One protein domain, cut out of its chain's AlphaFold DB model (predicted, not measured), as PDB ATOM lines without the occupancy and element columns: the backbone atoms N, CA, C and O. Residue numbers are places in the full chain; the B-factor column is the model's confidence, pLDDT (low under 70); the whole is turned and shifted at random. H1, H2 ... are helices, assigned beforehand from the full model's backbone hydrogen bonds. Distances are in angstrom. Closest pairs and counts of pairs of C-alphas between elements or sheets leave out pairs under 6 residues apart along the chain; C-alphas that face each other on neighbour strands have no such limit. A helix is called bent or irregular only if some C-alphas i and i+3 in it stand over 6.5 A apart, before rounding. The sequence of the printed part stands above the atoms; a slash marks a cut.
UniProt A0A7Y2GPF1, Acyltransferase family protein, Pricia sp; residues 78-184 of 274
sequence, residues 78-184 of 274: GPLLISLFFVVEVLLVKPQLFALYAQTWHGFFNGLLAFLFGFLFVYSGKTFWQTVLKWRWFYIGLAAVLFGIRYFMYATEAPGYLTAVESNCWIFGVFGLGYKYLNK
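This is residues 78 to 184 of the 274 residues of the protein "Acyltransferase family protein" of Pricia sp (UniProt A0A7Y2GPF1). Two helical hairpins, H1 with H2 and H3b with H4, pack together through H1 and H4, with H4 nearest the middle. The short arm H3a of the bent helix H3 crosses one end, between the end of H2 and the start of H3b. The printed part has 107 residues with four named helices, in the order H1, H2, H3, H4, and no named strand; the class is all helix. It is compact, with a radius of gyration of the C-alphas of 14.2 A and spans of 39 by 30 by 22 A.

The longest helix, H3, residues 126 to 154, was assigned as one helix by its hydrogen bonds but is bent: C-alphas 134 and 137 are 8.0 A apart. Its arms, H3a, residues 126 to 134, and H3b, residues 137 to 154, stand at a steep tilt of 63 degrees. H3b touches H4, residues 160 to 181, in a hairpin; the closest C-alphas are those of Ala 143 and Glu 166, 4.9 A apart. They run opposite ways at a shallow tilt of 33 degrees, only just short of steep. H3a touches H4 at residues 172 to 180 alone, about perpendicular at 81 degrees, with the C-alphas of Leu 133 and Gly 176 closest at 4.1 A. H1, residues 78 to 93, touches H4, closest at the C-alphas of Val 87 and Tyr 161, 4.8 A apart. H1 and H2, residues 105 to 124, touch as a hairpin, opposite ways at a shallow tilt of 17 degrees, with the C-alphas of Val 93 and His 106 closest at 6.1 A. H2 is apart from H4 and H3b. Every O i to N i+4 pair is within hydrogen-bond range in H2, H3a, H3b and H4, and 8 of 12 are in H1.

H1 begins at C-alpha 78 (-54.056, 37.842, 45.355) and is 24.1 A long; H2 measures 28.3 A, H3a 12.1 A and H3b 24.3 A. H4, 31.1 A long, ends at C-alpha 181 (-51.321, 25.099, 64.162).

The C-alphas of Gln 96 and Lys 184, the two farthest apart, are 40.4 A apart. The link from H1 to H2 is long, with 11 residues. The printed part has no cut, and no printed residue is under 70 in pLDDT.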
ATOM      1  N   GLY A  78     -54.997  36.803  44.924       93.19
ATOM      2  CA  GLY A  78     -54.056  37.842  45.355       93.19
ATOM      3  C   GLY A  78     -52.647  37.313  45.620       93.19
ATOM      4  O   GLY A  78     -51.704  37.775  44.981       93.19
ATOM      5  N   PRO A  79     -52.484  36.313  46.511       93.50
ATOM      6  CA  PRO A  79     -51.202  35.640  46.704       93.50
ATOM      7  C   PRO A  79     -50.628  35.037  45.413       93.50
ATOM      8  O   PRO A  79     -49.424  35.106  45.201       93.50
ATOM      9  N   LEU A  80     -51.460  34.518  44.503       94.81
ATOM     10  CA  LEU A  80     -50.979  33.969  43.226       94.81
ATOM     11  C   LEU A  80     -50.461  35.045  42.264       94.81
ATOM     12  O   LEU A  80     -49.495  34.801  41.547       94.81
ATOM     13  N   LEU A  81     -51.046  36.245  42.272       95.06
ATOM     14  CA  LEU A  81     -50.543  37.375  41.481       95.06
ATOM     15  C   LEU A  81     -49.129  37.788  41.907       95.06
ATOM     16  O   LEU A  81     -48.364  38.286  41.089       95.06
ATOM     17  N   ILE A  82     -48.748  37.545  43.161       92.88
ATOM     18  CA  ILE A  82     -47.382  37.796  43.636       92.88
ATOM     19  C   ILE A  82     -46.387  36.812  43.027       92.88
ATOM     20  O   ILE A  82     -45.272  37.214  42.699       92.88
ATOM     21  N   SER A  83     -46.795  35.562  42.785       95.31
ATOM     22  CA  SER A  83     -45.967  34.575  42.085       95.31
ATOM     23  C   SER A  83     -45.525  35.066  40.703       95.31
ATOM     24  O   SER A  83     -44.458  34.676  40.238       95.31
ATOM     25  N   LEU A  84     -46.285  35.968  40.065       96.38
ATOM     26  CA  LEU A  84     -45.917  36.550  38.773       96.38
ATOM     27  C   LEU A  84     -44.601  37.339  38.838       96.38
ATOM     28  O   LEU A  84     -43.837  37.304  37.882       96.38
ATOM     29  N   PHE A  85     -44.288  37.993  39.959       97.81
ATOM     30  CA  PHE A  85     -43.010  38.699  40.115       97.81
ATOM     31  C   PHE A  85     -41.823  37.730  40.109       97.81
ATOM     32  O   PHE A  85     -40.788  38.035  39.525       97.81
ATOM     33  N   PHE A  86     -41.995  36.546  40.700       97.81
ATOM     34  CA  PHE A  86     -40.993  35.478  40.663       97.81
ATOM     35  C   PHE A  86     -40.885  34.855  39.268       97.81
ATOM     36  O   PHE A  86     -39.789  34.556  38.811       97.81
ATOM     37  N   VAL A  87     -42.001  34.714  38.548       97.81
ATOM     38  CA  VAL A  87     -41.982  34.283  37.142       97.81
ATOM     39  C   VAL A  87     -41.218  35.284  36.276       97.81
ATOM     40  O   VAL A  87     -40.358  34.882  35.498       97.81
ATOM     41  N   VAL A  88     -41.493  36.583  36.422       98.06
ATOM     42  CA  VAL A  88     -40.786  37.646  35.693       98.06
ATOM     43  C   VAL A  88     -39.290  37.610  35.999       98.06
ATOM     44  O   VAL A  88     -38.489  37.684  35.074       98.06
ATOM     45  N   GLU A  89     -38.907  37.440  37.266       97.69
ATOM     46  CA  GLU A  89     -37.503  37.294  37.658       97.69
ATOM     47  C   GLU A  89     -36.823  36.145  36.906       97.69
ATOM     48  O   GLU A  89     -35.816  36.370  36.239       97.69
ATOM     49  N   VAL A  90     -37.417  34.953  36.909       96.75
ATOM     50  CA  VAL A  90     -36.861  33.788  36.208       96.75
ATOM     51  C   VAL A  90     -36.757  34.017  34.700       96.75
ATOM     52  O   VAL A  90     -35.768  33.622  34.087       96.75
ATOM     53  N   LEU A  91     -37.762  34.644  34.083       96.88
ATOM     54  CA  LEU A  91     -37.769  34.904  32.639       96.88
ATOM     55  C   LEU A  91     -36.705  35.930  32.220       96.88
ATOM     56  O   LEU A  91     -36.184  35.846  31.105       96.88
ATOM     57  N   LEU A  92     -36.381  36.879  33.102       97.12
ATOM     58  CA  LEU A  92     -35.352  37.893  32.871       97.12
ATOM     59  C   LEU A  92     -33.946  37.363  33.161       97.12
ATOM     60  O   LEU A  92     -33.048  37.538  32.342       97.12
ATOM     61  N   VAL A  93     -33.754  36.709  34.311       96.44
ATOM     62  CA  VAL A  93     -32.439  36.236  34.771       96.44
ATOM     63  C   VAL A  93     -32.017  34.950  34.062       96.44
ATOM     64  O   VAL A  93     -30.826  34.744  33.847       96.44
ATOM     65  N   LYS A  94     -32.980  34.105  33.669       94.56
ATOM     66  CA  LYS A  94     -32.769  32.828  32.964       94.56
ATOM     67  C   LYS A  94     -31.733  31.933  33.667       94.56
ATOM     68  O   LYS A  94     -30.692  31.627  33.081       94.56
ATOM     69  N   PRO A  95     -31.980  31.523  34.928       93.94
ATOM     70  CA  PRO A  95     -31.062  30.641  35.642       93.94
ATOM     71  C   PRO A  95     -30.886  29.310  34.905       93.94
ATOM     72  O   PRO A  95     -31.852  28.756  34.385       93.94
ATOM     73  N   GLN A  96     -29.664  28.770  34.920       90.44
ATOM     74  CA  GLN A  96     -29.371  27.457  34.336       90.44
ATOM     75  C   GLN A  96     -30.154  26.339  35.035       90.44
ATOM     76  O   GLN A  96     -30.724  25.479  34.377       90.44
ATOM     77  N   LEU A  97     -30.192  26.378  36.369       91.62
ATOM     78  CA  LEU A  97     -31.018  25.514  37.204       91.62
ATOM     79  C   LEU A  97     -31.734  26.389  38.224       91.62
ATOM     80  O   LEU A  97     -31.096  27.183  38.917       91.62
ATOM     81  N   PHE A  98     -33.047  26.212  38.360       91.88
ATOM     82  CA  PHE A  98     -33.842  26.980  39.323       91.88
ATOM     83  C   PHE A  98     -33.352  26.763  40.767       91.88
ATOM     84  O   PHE A  98     -33.342  27.679  41.583       91.88
ATOM     85  N   ALA A  99     -32.882  25.553  41.085       91.81
ATOM     86  CA  ALA A  99     -32.350  25.225  42.405       91.81
ATOM     87  C   ALA A  99     -30.981  25.874  42.709       91.81
ATOM     88  O   ALA A  99     -30.578  25.922  43.871       91.81
ATOM     89  N   LEU A 100     -30.264  26.397  41.704       92.31
ATOM     90  CA  LEU A 100     -28.965  27.054  41.887       92.31
ATOM     91  C   LEU A 100     -29.129  28.551  42.194       92.31
ATOM     92  O   LEU A 100     -28.911  29.431  41.359       92.31
ATOM     93  N   TYR A 101     -29.490  28.844  43.440       91.56
ATOM     94  CA  TYR A 101     -29.661  30.213  43.938       91.56
ATOM     95  C   TYR A 101     -28.477  30.726  44.780       91.56
ATOM     96  O   TYR A 101     -28.299  31.933  44.936       91.56
ATOM     97  N   ALA A 102     -27.653  29.851  45.360       92.69
ATOM     98  CA  ALA A 102     -26.564  30.298  46.228       92.69
ATOM     99  C   ALA A 102     -25.516  31.093  45.433       92.69
ATOM    100  O   ALA A 102     -24.977  30.596  44.453       92.69
ATOM    101  N   GLN A 103     -25.233  32.324  45.872       91.00
ATOM    102  CA  GLN A 103     -24.263  33.230  45.236       91.00
ATOM    103  C   GLN A 103     -24.529  33.520  43.738       91.00
ATOM    104  O   GLN A 103     -23.605  33.861  43.004       91.00
ATOM    105  N   THR A 104     -25.786  33.439  43.280       95.00
ATOM    106  CA  THR A 104     -26.185  33.780  41.900       95.00
ATOM    107  C   THR A 104     -27.068  35.029  41.840       95.00
ATOM    108  O   THR A 104     -27.709  35.406  42.824       95.00
ATOM    109  N   TRP A 105     -27.154  35.660  40.660       95.56
ATOM    110  CA  TRP A 105     -28.115  36.744  40.409       95.56
ATOM    111  C   TRP A 105     -29.559  36.290  40.620       95.56
ATOM    112  O   TRP A 105     -30.340  37.027  41.219       95.56
ATOM    113  N   HIS A 106     -29.875  35.059  40.210       96.06
ATOM    114  CA  HIS A 106     -31.183  34.457  40.449       96.06
ATOM    115  C   HIS A 106     -31.501  34.423  41.943       96.06
ATOM    116  O   HIS A 106     -32.512  34.964  42.378       96.06
ATOM    117  N   GLY A 107     -30.599  33.889  42.771       96.06
ATOM    118  CA  GLY A 107     -30.822  33.880  44.215       96.06
ATOM    119  C   GLY A 107     -30.849  35.264  44.850       96.06
ATOM    120  O   GLY A 107     -31.601  35.477  45.803       96.06
ATOM    121  N   PHE A 108     -30.081  36.224  44.328       96.81
ATOM    122  CA  PHE A 108     -30.126  37.601  44.812       96.81
ATOM    123  C   PHE A 108     -31.499  38.246  44.572       96.81
ATOM    124  O   PHE A 108     -32.082  38.772  45.521       96.81
ATOM    125  N   PHE A 109     -32.040  38.188  43.351       97.50
ATOM    126  CA  PHE A 109     -33.335  38.797  43.032       97.50
ATOM    127  C   PHE A 109     -34.513  37.999  43.592       97.50
ATOM    128  O   PHE A 109     -35.423  38.594  44.168       97.50
ATOM    129  N   ASN A 110     -34.467  36.669  43.529       96.69
ATOM    130  CA  ASN A 110     -35.459  35.800  44.162       96.69
ATOM    131  C   ASN A 110     -35.536  36.068  45.679       96.69
ATOM    132  O   ASN A 110     -36.614  36.290  46.232       96.69
ATOM    133  N   GLY A 111     -34.384  36.163  46.353       97.00
ATOM    134  CA  GLY A 111     -34.312  36.524  47.769       97.00
ATOM    135  C   GLY A 111     -34.814  37.943  48.065       97.00
ATOM    136  O   GLY A 111     -35.511  38.143  49.062       97.00
ATOM    137  N   LEU A 112     -34.528  38.917  47.192       98.06
ATOM    138  CA  LEU A 112     -35.021  40.294  47.316       98.06
ATOM    139  C   LEU A 112     -36.554  40.340  47.230       98.06
ATOM    140  O   LEU A 112     -37.195  40.987  48.060       98.06
ATOM    141  N   LEU A 113     -37.141  39.627  46.264       97.94
ATOM    142  CA  LEU A 113     -38.591  39.500  46.111       97.94
ATOM    143  C   LEU A 113     -39.214  38.807  47.324       97.94
ATOM    144  O   LEU A 113     -40.186  39.315  47.881       97.94
ATOM    145  N   ALA A 114     -38.633  37.698  47.787       97.25
ATOM    146  CA  ALA A 114     -39.102  36.995  48.978       97.25
ATOM    147  C   ALA A 114     -39.074  37.894  50.226       97.25
ATOM    148  O   ALA A 114     -40.029  37.909  51.006       97.25
ATOM    149  N   PHE A 115     -38.020  38.695  50.396       97.62
ATOM    150  CA  PHE A 115     -37.902  39.643  51.501       97.62
ATOM    151  C   PHE A 115     -38.932  40.779  51.402       97.62
ATOM    152  O   PHE A 115     -39.608  41.094  52.387       97.62
ATOM    153  N   LEU A 116     -39.102  41.359  50.209       97.62
ATOM    154  CA  LEU A 116     -40.096  42.395  49.932       97.62
ATOM    155  C   LEU A 116     -41.517  41.889  50.203       97.62
ATOM    156  O   LEU A 116     -42.248  42.490  50.990       97.62
ATOM    157  N   PHE A 117     -41.917  40.773  49.593       96.50
ATOM    158  CA  PHE A 117     -43.268  40.241  49.753       96.50
ATOM    159  C   PHE A 117     -43.523  39.701  51.156       96.50
ATOM    160  O   PHE A 117     -44.604  39.929  51.693       96.50
ATOM    161  N   GLY A 118     -42.519  39.110  51.811       95.94
ATOM    162  CA  GLY A 118     -42.602  38.754  53.227       95.94
ATOM    163  C   GLY A 118     -42.947  39.960  54.110       95.94
ATOM    164  O   GLY A 118     -43.847  39.875  54.950       95.94
ATOM    165  N   PHE A 119     -42.311  41.114  53.874       95.44
ATOM    166  CA  PHE A 119     -42.688  42.364  54.539       95.44
ATOM    167  C   PHE A 119     -44.118  42.796  54.187       95.44
ATOM    168  O   PHE A 119     -44.889  43.133  55.087       95.44
ATOM    169  N   LEU A 120     -44.494  42.772  52.904       94.69
ATOM    170  CA  LEU A 120     -45.826  43.178  52.442       94.69
ATOM    171  C   LEU A 120     -46.943  42.315  53.053       94.69
ATOM    172  O   LEU A 120     -47.973  42.852  53.466       94.69
ATOM    173  N   PHE A 121     -46.733  41.006  53.202       94.38
ATOM    174  CA  PHE A 121     -47.684  40.097  53.848       94.38
ATOM    175  C   PHE A 121     -47.942  40.502  55.295       94.38
ATOM    176  O   PHE A 121     -49.094  40.669  55.697       94.38
ATOM    177  N   VAL A 122     -46.878  40.756  56.061       92.31
ATOM    178  CA  VAL A 122     -46.991  41.229  57.448       92.31
ATOM    179  C   VAL A 122     -47.632  42.618  57.504       92.31
ATOM    180  O   VAL A 122     -48.509  42.865  58.334       92.31
ATOM    181  N   TYR A 123     -47.243  43.517  56.600       91.75
ATOM    182  CA  TYR A 123     -47.758  44.883  56.524       91.75
ATOM    183  C   TYR A 123     -49.266  44.939  56.224       91.75
ATOM    184  O   TYR A 123     -49.974  45.793  56.770       91.75
ATOM    185  N   SER A 124     -49.778  44.006  55.414       89.69
ATOM    186  CA  SER A 124     -51.208  43.884  55.098       89.69
ATOM    187  C   SER A 124     -52.080  43.512  56.308       89.69
ATOM    188  O   SER A 124     -53.282  43.781  56.322       89.69
ATOM    189  N   GLY A 125     -51.479  42.977  57.375       87.31
ATOM    190  CA  GLY A 125     -52.169  42.623  58.610       87.31
ATOM    191  C   GLY A 125     -52.918  41.294  58.512       87.31
ATOM    192  O   GLY A 125     -52.418  40.323  57.954       87.31
ATOM    193  N   LYS A 126     -54.111  41.217  59.119       91.38
ATOM    194  CA  LYS A 126     -54.857  39.952  59.281       91.38
ATOM    195  C   LYS A 126     -55.426  39.391  57.975       91.38
ATOM    196  O   LYS A 126     -55.666  38.191  57.912       91.38
ATOM    197  N   THR A 127     -55.647  40.229  56.964       92.62
ATOM    198  CA  THR A 127     -56.347  39.845  55.728       92.62
ATOM    199  C   THR A 127     -55.600  38.767  54.958       92.62
ATOM    200  O   THR A 127     -56.181  37.722  54.690       92.62
ATOM    201  N   PHE A 128     -54.301  38.952  54.711       95.00
ATOM    202  CA  PHE A 128     -53.465  37.927  54.084       95.00
ATOM    203  C   PHE A 128     -53.522  36.592  54.838       95.00
ATOM    204  O   PHE A 128     -53.806  35.555  54.240       95.00
ATOM    205  N   TRP A 129     -53.311  36.622  56.160       95.38
ATOM    206  CA  TRP A 129     -53.302  35.416  56.993       95.38
ATOM    207  C   TRP A 129     -54.641  34.675  56.975       95.38
ATOM    208  O   TRP A 129     -54.666  33.447  56.920       95.38
ATOM    209  N   GLN A 130     -55.759  35.405  56.974       95.75
ATOM    210  CA  GLN A 130     -57.095  34.822  56.846       95.75
ATOM    211  C   GLN A 130     -57.313  34.183  55.469       95.75
ATOM    212  O   GLN A 130     -57.866  33.084  55.400       95.75
ATOM    213  N   THR A 131     -56.847  34.817  54.390       96.75
ATOM    214  CA  THR A 131     -56.921  34.261  53.032       96.75
ATOM    215  C   THR A 131     -56.135  32.961  52.924       96.75
ATOM    216  O   THR A 131     -56.709  31.939  52.539       96.75
ATOM    217  N   VAL A 132     -54.856  32.956  53.319       96.75
ATOM    218  CA  VAL A 132     -54.028  31.739  53.252       96.75
ATOM    219  C   VAL A 132     -54.539  30.651  54.187       96.75
ATOM    220  O   VAL A 132     -54.519  29.484  53.818       96.75
ATOM    221  N   LEU A 133     -55.095  31.003  55.350       97.19
ATOM    222  CA  LEU A 133     -55.748  30.036  56.230       97.19
ATOM    223  C   LEU A 133     -56.966  29.395  55.556       97.19
ATOM    224  O   LEU A 133     -57.098  28.169  55.591       97.19
ATOM    225  N   LYS A 134     -57.854  30.200  54.958       97.69
ATOM    226  CA  LYS A 134     -59.087  29.730  54.309       97.69
ATOM    227  C   LYS A 134     -58.784  28.844  53.099       97.69
ATOM    228  O   LYS A 134     -59.384  27.782  52.968       97.69
ATOM    229  N   TRP A 135     -57.822  29.246  52.270       97.88
ATOM    230  CA  TRP A 135     -57.511  28.607  50.987       97.88
ATOM    231  C   TRP A 135     -56.270  27.700  51.009       97.88
ATOM    232  O   TRP A 135     -55.847  27.228  49.959       97.88
ATOM    233  N   ARG A 136     -55.701  27.384  52.182       97.62
ATOM    234  CA  ARG A 136     -54.488  26.544  52.314       97.62
ATOM    235  C   ARG A 136     -54.527  25.250  51.499       97.62
ATOM    236  O   ARG A 136     -53.541  24.906  50.865       97.62
ATOM    237  N   TRP A 137     -55.665  24.551  51.491       98.12
ATOM    238  CA  TRP A 137     -55.811  23.284  50.772       98.12
ATOM    239  C   TRP A 137     -55.887  23.472  49.262       98.12
ATOM    240  O   TRP A 137     -55.404  22.618  48.531       98.12
ATOM    241  N   PHE A 138     -56.427  24.601  48.803       98.12
ATOM    242  CA  PHE A 138     -56.375  24.969  47.394       98.12
ATOM    243  C   PHE A 138     -54.928  25.223  46.955       98.12
ATOM    244  O   PHE A 138     -54.498  24.656  45.959       98.12
ATOM    245  N   TYR A 139     -54.144  25.983  47.732       98.19
ATOM    246  CA  TYR A 139     -52.726  26.203  47.423       98.19
ATOM    247  C   TYR A 139     -51.909  24.908  47.453       98.19
ATOM    248  O   TYR A 139     -51.114  24.683  46.550       98.19
ATOM    249  N   ILE A 140     -52.134  24.035  48.442       98.56
ATOM    250  CA  ILE A 140     -51.467  22.725  48.523       98.56
ATOM    251  C   ILE A 140     -51.869  21.832  47.347       98.56
ATOM    252  O   ILE A 140     -51.005  21.211  46.743       98.56
ATOM    253  N   GLY A 141     -53.159  21.781  47.002       98.44
ATOM    254  CA  GLY A 141     -53.646  21.003  45.864       98.44
ATOM    255  C   GLY A 141     -53.037  21.483  44.549       98.44
ATOM    256  O   GLY A 141     -52.524  20.676  43.781       98.44
ATOM    257  N   LEU A 142     -53.005  22.801  44.328       98.25
ATOM    258  CA  LEU A 142     -52.358  23.393  43.159       98.25
ATOM    259  C   LEU A 142     -50.851  23.100  43.137       98.25
ATOM    260  O   LEU A 142     -50.326  22.704  42.102       98.25
ATOM    261  N   ALA A 143     -50.166  23.229  44.275       98.31
ATOM    262  CA  ALA A 143     -48.746  22.908  44.391       98.31
ATOM    263  C   ALA A 143     -48.465  21.429  44.091       98.31
ATOM    264  O   ALA A 143     -47.515  21.126  43.378       98.31
ATOM    265  N   ALA A 144     -49.310  20.514  44.574       98.50
ATOM    266  CA  ALA A 144     -49.188  19.082  44.319       98.50
ATOM    267  C   ALA A 144     -49.415  18.732  42.841       98.50
ATOM    268  O   ALA A 144     -48.681  17.914  42.294       98.50
ATOM    269  N   VAL A 145     -50.383  19.375  42.176       98.38
ATOM    270  CA  VAL A 145     -50.606  19.208  40.728       98.38
ATOM    271  C   VAL A 145     -49.401  19.710  39.933       98.38
ATOM    272  O   VAL A 145     -48.894  18.988  39.078       98.38
ATOM    273  N   LEU A 146     -48.902  20.914  40.235       98.06
ATOM    274  CA  LEU A 146     -47.725  21.478  39.567       98.06
ATOM    275  C   LEU A 146     -46.470  20.631  39.814       98.06
ATOM    276  O   LEU A 146     -45.733  20.347  38.872       98.06
ATOM    277  N   PHE A 147     -46.278  20.153  41.046       97.62
ATOM    278  CA  PHE A 147     -45.220  19.207  41.386       97.62
ATOM    279  C   PHE A 147     -45.352  17.902  40.593       97.62
ATOM    280  O   PHE A 147     -44.361  17.414  40.062       97.62
ATOM    281  N   GLY A 148     -46.566  17.358  40.462       97.81
ATOM    282  CA  GLY A 148     -46.837  16.178  39.643       97.81
ATOM    283  C   GLY A 148     -46.451  16.398  38.181       97.81
ATOM    284  O   GLY A 148     -45.748  15.571  37.609       97.81
ATOM    285  N   ILE A 149     -46.819  17.541  37.596       97.88
ATOM    286  CA  ILE A 149     -46.398  17.915  36.236       97.88
ATOM    287  C   ILE A 149     -44.868  17.976  36.150       97.88
ATOM    288  O   ILE A 149     -44.276  17.355  35.267       97.88
ATOM    289  N   ARG A 150     -44.207  18.667  37.085       96.44
ATOM    290  CA  ARG A 150     -42.741  18.759  37.130       96.44
ATOM    291  C   ARG A 150     -42.073  17.390  37.267       96.44
ATOM    292  O   ARG A 150     -41.047  17.145  36.641       96.44
ATOM    293  N   TYR A 151     -42.642  16.495  38.064       96.69
ATOM    294  CA  TYR A 151     -42.092  15.168  38.307       96.69
ATOM    295  C   TYR A 151     -42.296  14.233  37.108       96.69
ATOM    296  O   TYR A 151     -41.327  13.689  36.589       96.69
ATOM    297  N   PHE A 152     -43.536  14.083  36.632       97.50
ATOM    298  CA  PHE A 152     -43.886  13.100  35.604       97.50
ATOM    299  C   PHE A 152     -43.581  13.560  34.175       97.50
ATOM    300  O   PHE A 152     -43.241  12.725  33.345       97.50
ATOM    301  N   MET A 153     -43.691  14.859  33.867       96.81
ATOM    302  CA  MET A 153     -43.461  15.369  32.505       96.81
ATOM    303  C   MET A 153     -42.045  15.908  32.292       96.81
ATOM    304  O   MET A 153     -41.556  15.894  31.167       96.81
ATOM    305  N   TYR A 154     -41.394  16.387  33.356       94.00
ATOM    306  CA  TYR A 154     -40.099  17.071  33.269       94.00
ATOM    307  C   TYR A 154     -38.987  16.403  34.086       94.00
ATOM    308  O   TYR A 154     -37.907  16.974  34.216       94.00
ATOM    309  N   ALA A 155     -39.231  15.218  34.661       92.69
ATOM    310  CA  ALA A 155     -38.249  14.479  35.458       92.69
ATOM    311  C   ALA A 155     -37.550  15.358  36.517       92.69
ATOM    312  O   ALA A 155     -36.341  15.280  36.706       92.69
ATOM    313  N   THR A 156     -38.334  16.193  37.210       89.44
ATOM    314  CA  THR A 156     -37.944  17.185  38.236       89.44
ATOM    315  C   THR A 156     -37.398  18.534  37.752       89.44
ATOM    316  O   THR A 156     -37.442  19.484  38.539       89.44
ATOM    317  N   GLU A 157     -37.029  18.673  36.477       90.94
ATOM    318  CA  GLU A 157     -36.434  19.886  35.891       90.94
ATOM    319  C   GLU A 157     -37.402  20.583  34.917       90.94
ATOM    320  O   GLU A 157     -37.262  20.542  33.695       90.94
ATOM    321  N   ALA A 158     -38.440  21.218  35.470       92.88
ATOM    322  CA  ALA A 158     -39.435  21.963  34.696       92.88
ATOM    323  C   ALA A 158     -38.974  23.392  34.345       92.88
ATOM    324  O   ALA A 158     -38.102  23.950  35.019       92.88
ATOM    325  N   PRO A 159     -39.611  24.046  33.350       94.88
ATOM    326  CA  PRO A 159     -39.400  25.463  33.086       94.88
ATOM    327  C   PRO A 159     -39.574  26.299  34.357       94.88
ATOM    328  O   PRO A 159     -40.550  26.141  35.089       94.88
ATOM    329  N   GLY A 160     -38.653  27.228  34.613       94.75
ATOM    330  CA  GLY A 160     -38.595  27.889  35.917       94.75
ATOM    331  C   GLY A 160     -39.830  28.734  36.274       94.75
ATOM    332  O   GLY A 160     -40.070  28.963  37.455       94.75
ATOM    333  N   TYR A 161     -40.662  29.141  35.304       95.94
ATOM    334  CA  TYR A 161     -41.954  29.775  35.605       95.94
ATOM    335  C   TYR A 161     -42.905  28.818  36.339       95.94
ATOM    336  O   TYR A 161     -43.605  29.234  37.260       95.94
ATOM    337  N   LEU A 162     -42.906  27.530  35.973       97.00
ATOM    338  CA  LEU A 162     -43.707  26.499  36.626       97.00
ATOM    339  C   LEU A 162     -43.195  26.306  38.052       97.00
ATOM    340  O   LEU A 162     -43.973  26.406  38.999       97.00
ATOM    341  N   THR A 163     -41.880  26.136  38.206       96.44
ATOM    342  CA  THR A 163     -41.232  25.946  39.509       96.44
ATOM    343  C   THR A 163     -41.419  27.159  40.430       96.44
ATOM    344  O   THR A 163     -41.633  26.992  41.632       96.44
ATOM    345  N   ALA A 164     -41.422  28.384  39.892       97.12
ATOM    346  CA  ALA A 164     -41.694  29.606  40.650       97.12
ATOM    347  C   ALA A 164     -43.130  29.643  41.200       97.12
ATOM    348  O   ALA A 164     -43.338  29.965  42.376       97.12
ATOM    349  N   VAL A 165     -44.128  29.299  40.377       97.75
ATOM    350  CA  VAL A 165     -45.535  29.245  40.808       97.75
ATOM    351  C   VAL A 165     -45.755  28.100  41.797       97.75
ATOM    352  O   VAL A 165     -46.369  28.322  42.842       97.75
ATOM    353  N   GLU A 166     -45.209  26.914  41.515       97.69
ATOM    354  CA  GLU A 166     -45.238  25.744  42.403       97.69
ATOM    355  C   GLU A 166     -44.688  26.099  43.792       97.69
ATOM    356  O   GLU A 166     -45.370  25.906  44.800       97.69
ATOM    357  N   SER A 167     -43.488  26.686  43.845       96.94
ATOM    358  CA  SER A 167     -42.808  27.053  45.093       96.94
ATOM    359  C   SER A 167     -43.634  28.029  45.929       96.94
ATOM    360  O   SER A 167     -43.800  27.834  47.133       96.94
ATOM    361  N   ASN A 168     -44.216  29.056  45.301       98.00
ATOM    362  CA  ASN A 168     -45.085  30.003  45.999       98.00
ATOM    363  C   ASN A 168     -46.365  29.334  46.525       98.00
ATOM    364  O   ASN A 168     -46.779  29.609  47.652       98.00
ATOM    365  N   CYS A 169     -46.969  28.412  45.769       98.25
ATOM    366  CA  CYS A 169     -48.141  27.663  46.230       98.25
ATOM    367  C   CYS A 169     -47.816  26.792  47.454       98.25
ATOM    368  O   CYS A 169     -48.578  26.801  48.428       98.25
ATOM    369  N   TRP A 170     -46.660  26.114  47.460       98.25
ATOM    370  CA  TRP A 170     -46.170  25.404  48.645       98.25
ATOM    371  C   TRP A 170     -46.007  26.346  49.840       98.25
ATOM    372  O   TRP A 170     -46.522  26.057  50.922       98.25
ATOM    373  N   ILE A 171     -45.366  27.504  49.645       97.50
ATOM    374  CA  ILE A 171     -45.157  28.509  50.698       97.50
ATOM    375  C   ILE A 171     -46.495  28.993  51.275       97.50
ATOM    376  O   ILE A 171     -46.657  29.012  52.496       97.50
ATOM    377  N   PHE A 172     -47.482  29.335  50.442       97.69
ATOM    378  CA  PHE A 172     -48.795  29.787  50.919       97.69
ATOM    379  C   PHE A 172     -49.562  28.691  51.663       97.69
ATOM    380  O   PHE A 172     -50.198  28.966  52.685       97.69
ATOM    381  N   GLY A 173     -49.466  27.442  51.201       97.69
ATOM    382  CA  GLY A 173     -49.997  26.277  51.905       97.69
ATOM    383  C   GLY A 173     -49.387  26.116  53.300       97.69
ATOM    384  O   GLY A 173     -50.114  26.025  54.296       97.69
ATOM    385  N   VAL A 174     -48.054  26.161  53.384       97.50
ATOM    386  CA  VAL A 174     -47.298  26.080  54.644       97.50
ATOM    387  C   VAL A 174     -47.620  27.259  55.560       97.50
ATOM    388  O   VAL A 174     -47.828  27.053  56.754       97.50
ATOM    389  N   PHE A 175     -47.745  28.479  55.035       96.81
ATOM    390  CA  PHE A 175     -48.166  29.644  55.816       96.81
ATOM    391  C   PHE A 175     -49.567  29.462  56.397       96.81
ATOM    392  O   PHE A 175     -49.769  29.734  57.580       96.81
ATOM    393  N   GLY A 176     -50.523  28.951  55.619       96.94
ATOM    394  CA  GLY A 176     -51.871  28.662  56.107       96.94
ATOM    395  C   GLY A 176     -51.899  27.596  57.210       96.94
ATOM    396  O   GLY A 176     -52.603  27.757  58.211       96.94
ATOM    397  N   LEU A 177     -51.116  26.522  57.067       97.50
ATOM    398  CA  LEU A 177     -50.985  25.472  58.086       97.50
ATOM    399  C   LEU A 177     -50.263  25.975  59.343       97.50
ATOM    400  O   LEU A 177     -50.748  25.772  60.458       97.50
ATOM    401  N   GLY A 178     -49.144  26.679  59.173       95.44
ATOM    402  CA  GLY A 178     -48.371  27.277  60.257       95.44
ATOM    403  C   GLY A 178     -49.189  28.302  61.039       95.44
ATOM    404  O   GLY A 178     -49.198  28.272  62.270       95.44
ATOM    405  N   TYR A 179     -49.970  29.136  60.348       94.44
ATOM    406  CA  TYR A 179     -50.871  30.092  60.986       94.44
ATOM    407  C   TYR A 179     -51.959  29.407  61.827       94.44
ATOM    408  O   TYR A 179     -52.293  29.897  62.902       94.44
ATOM    409  N   LYS A 180     -52.479  28.253  61.383       95.12
ATOM    410  CA  LYS A 180     -53.494  27.489  62.127       95.12
ATOM    411  C   LYS A 180     -52.927  26.765  63.351       95.12
ATOM    412  O   LYS A 180     -53.556  26.763  64.407       95.12
ATOM    413  N   TYR A 181     -51.789  26.093  63.190       94.44
ATOM    414  CA  TYR A 181     -51.321  25.099  64.162       94.44
ATOM    415  C   TYR A 181     -50.114  25.555  64.988       94.44
ATOM    416  O   TYR A 181     -50.022  25.189  66.159       94.44
ATOM    417  N   LEU A 182     -49.223  26.366  64.412       91.44
ATOM    418  CA  LEU A 182     -47.930  26.725  65.010       91.44
ATOM    419  C   LEU A 182     -47.883  28.155  65.562       91.44
ATOM    420  O   LEU A 182     -47.014  28.463  66.375       91.44
ATOM    421  N   ASN A 183     -48.819  29.027  65.174       88.25
ATOM    422  CA  ASN A 183     -48.856  30.425  65.606       88.25
ATOM    423  C   ASN A 183     -49.429  30.593  67.029       88.25
ATOM    424  O   ASN A 183     -50.463  31.230  67.235       88.25
ATOM    425  N   LYS A 184     -48.771  29.978  68.017       89.44
ATOM    426  CA  LYS A 184     -49.139  30.036  69.437       89.44
ATOM    427  C   LYS A 184     -47.940  30.512  70.263       89.44
ATOM    428  O   LYS A 184     -46.858  29.940  70.124       89.44
TER     429      LYS A 184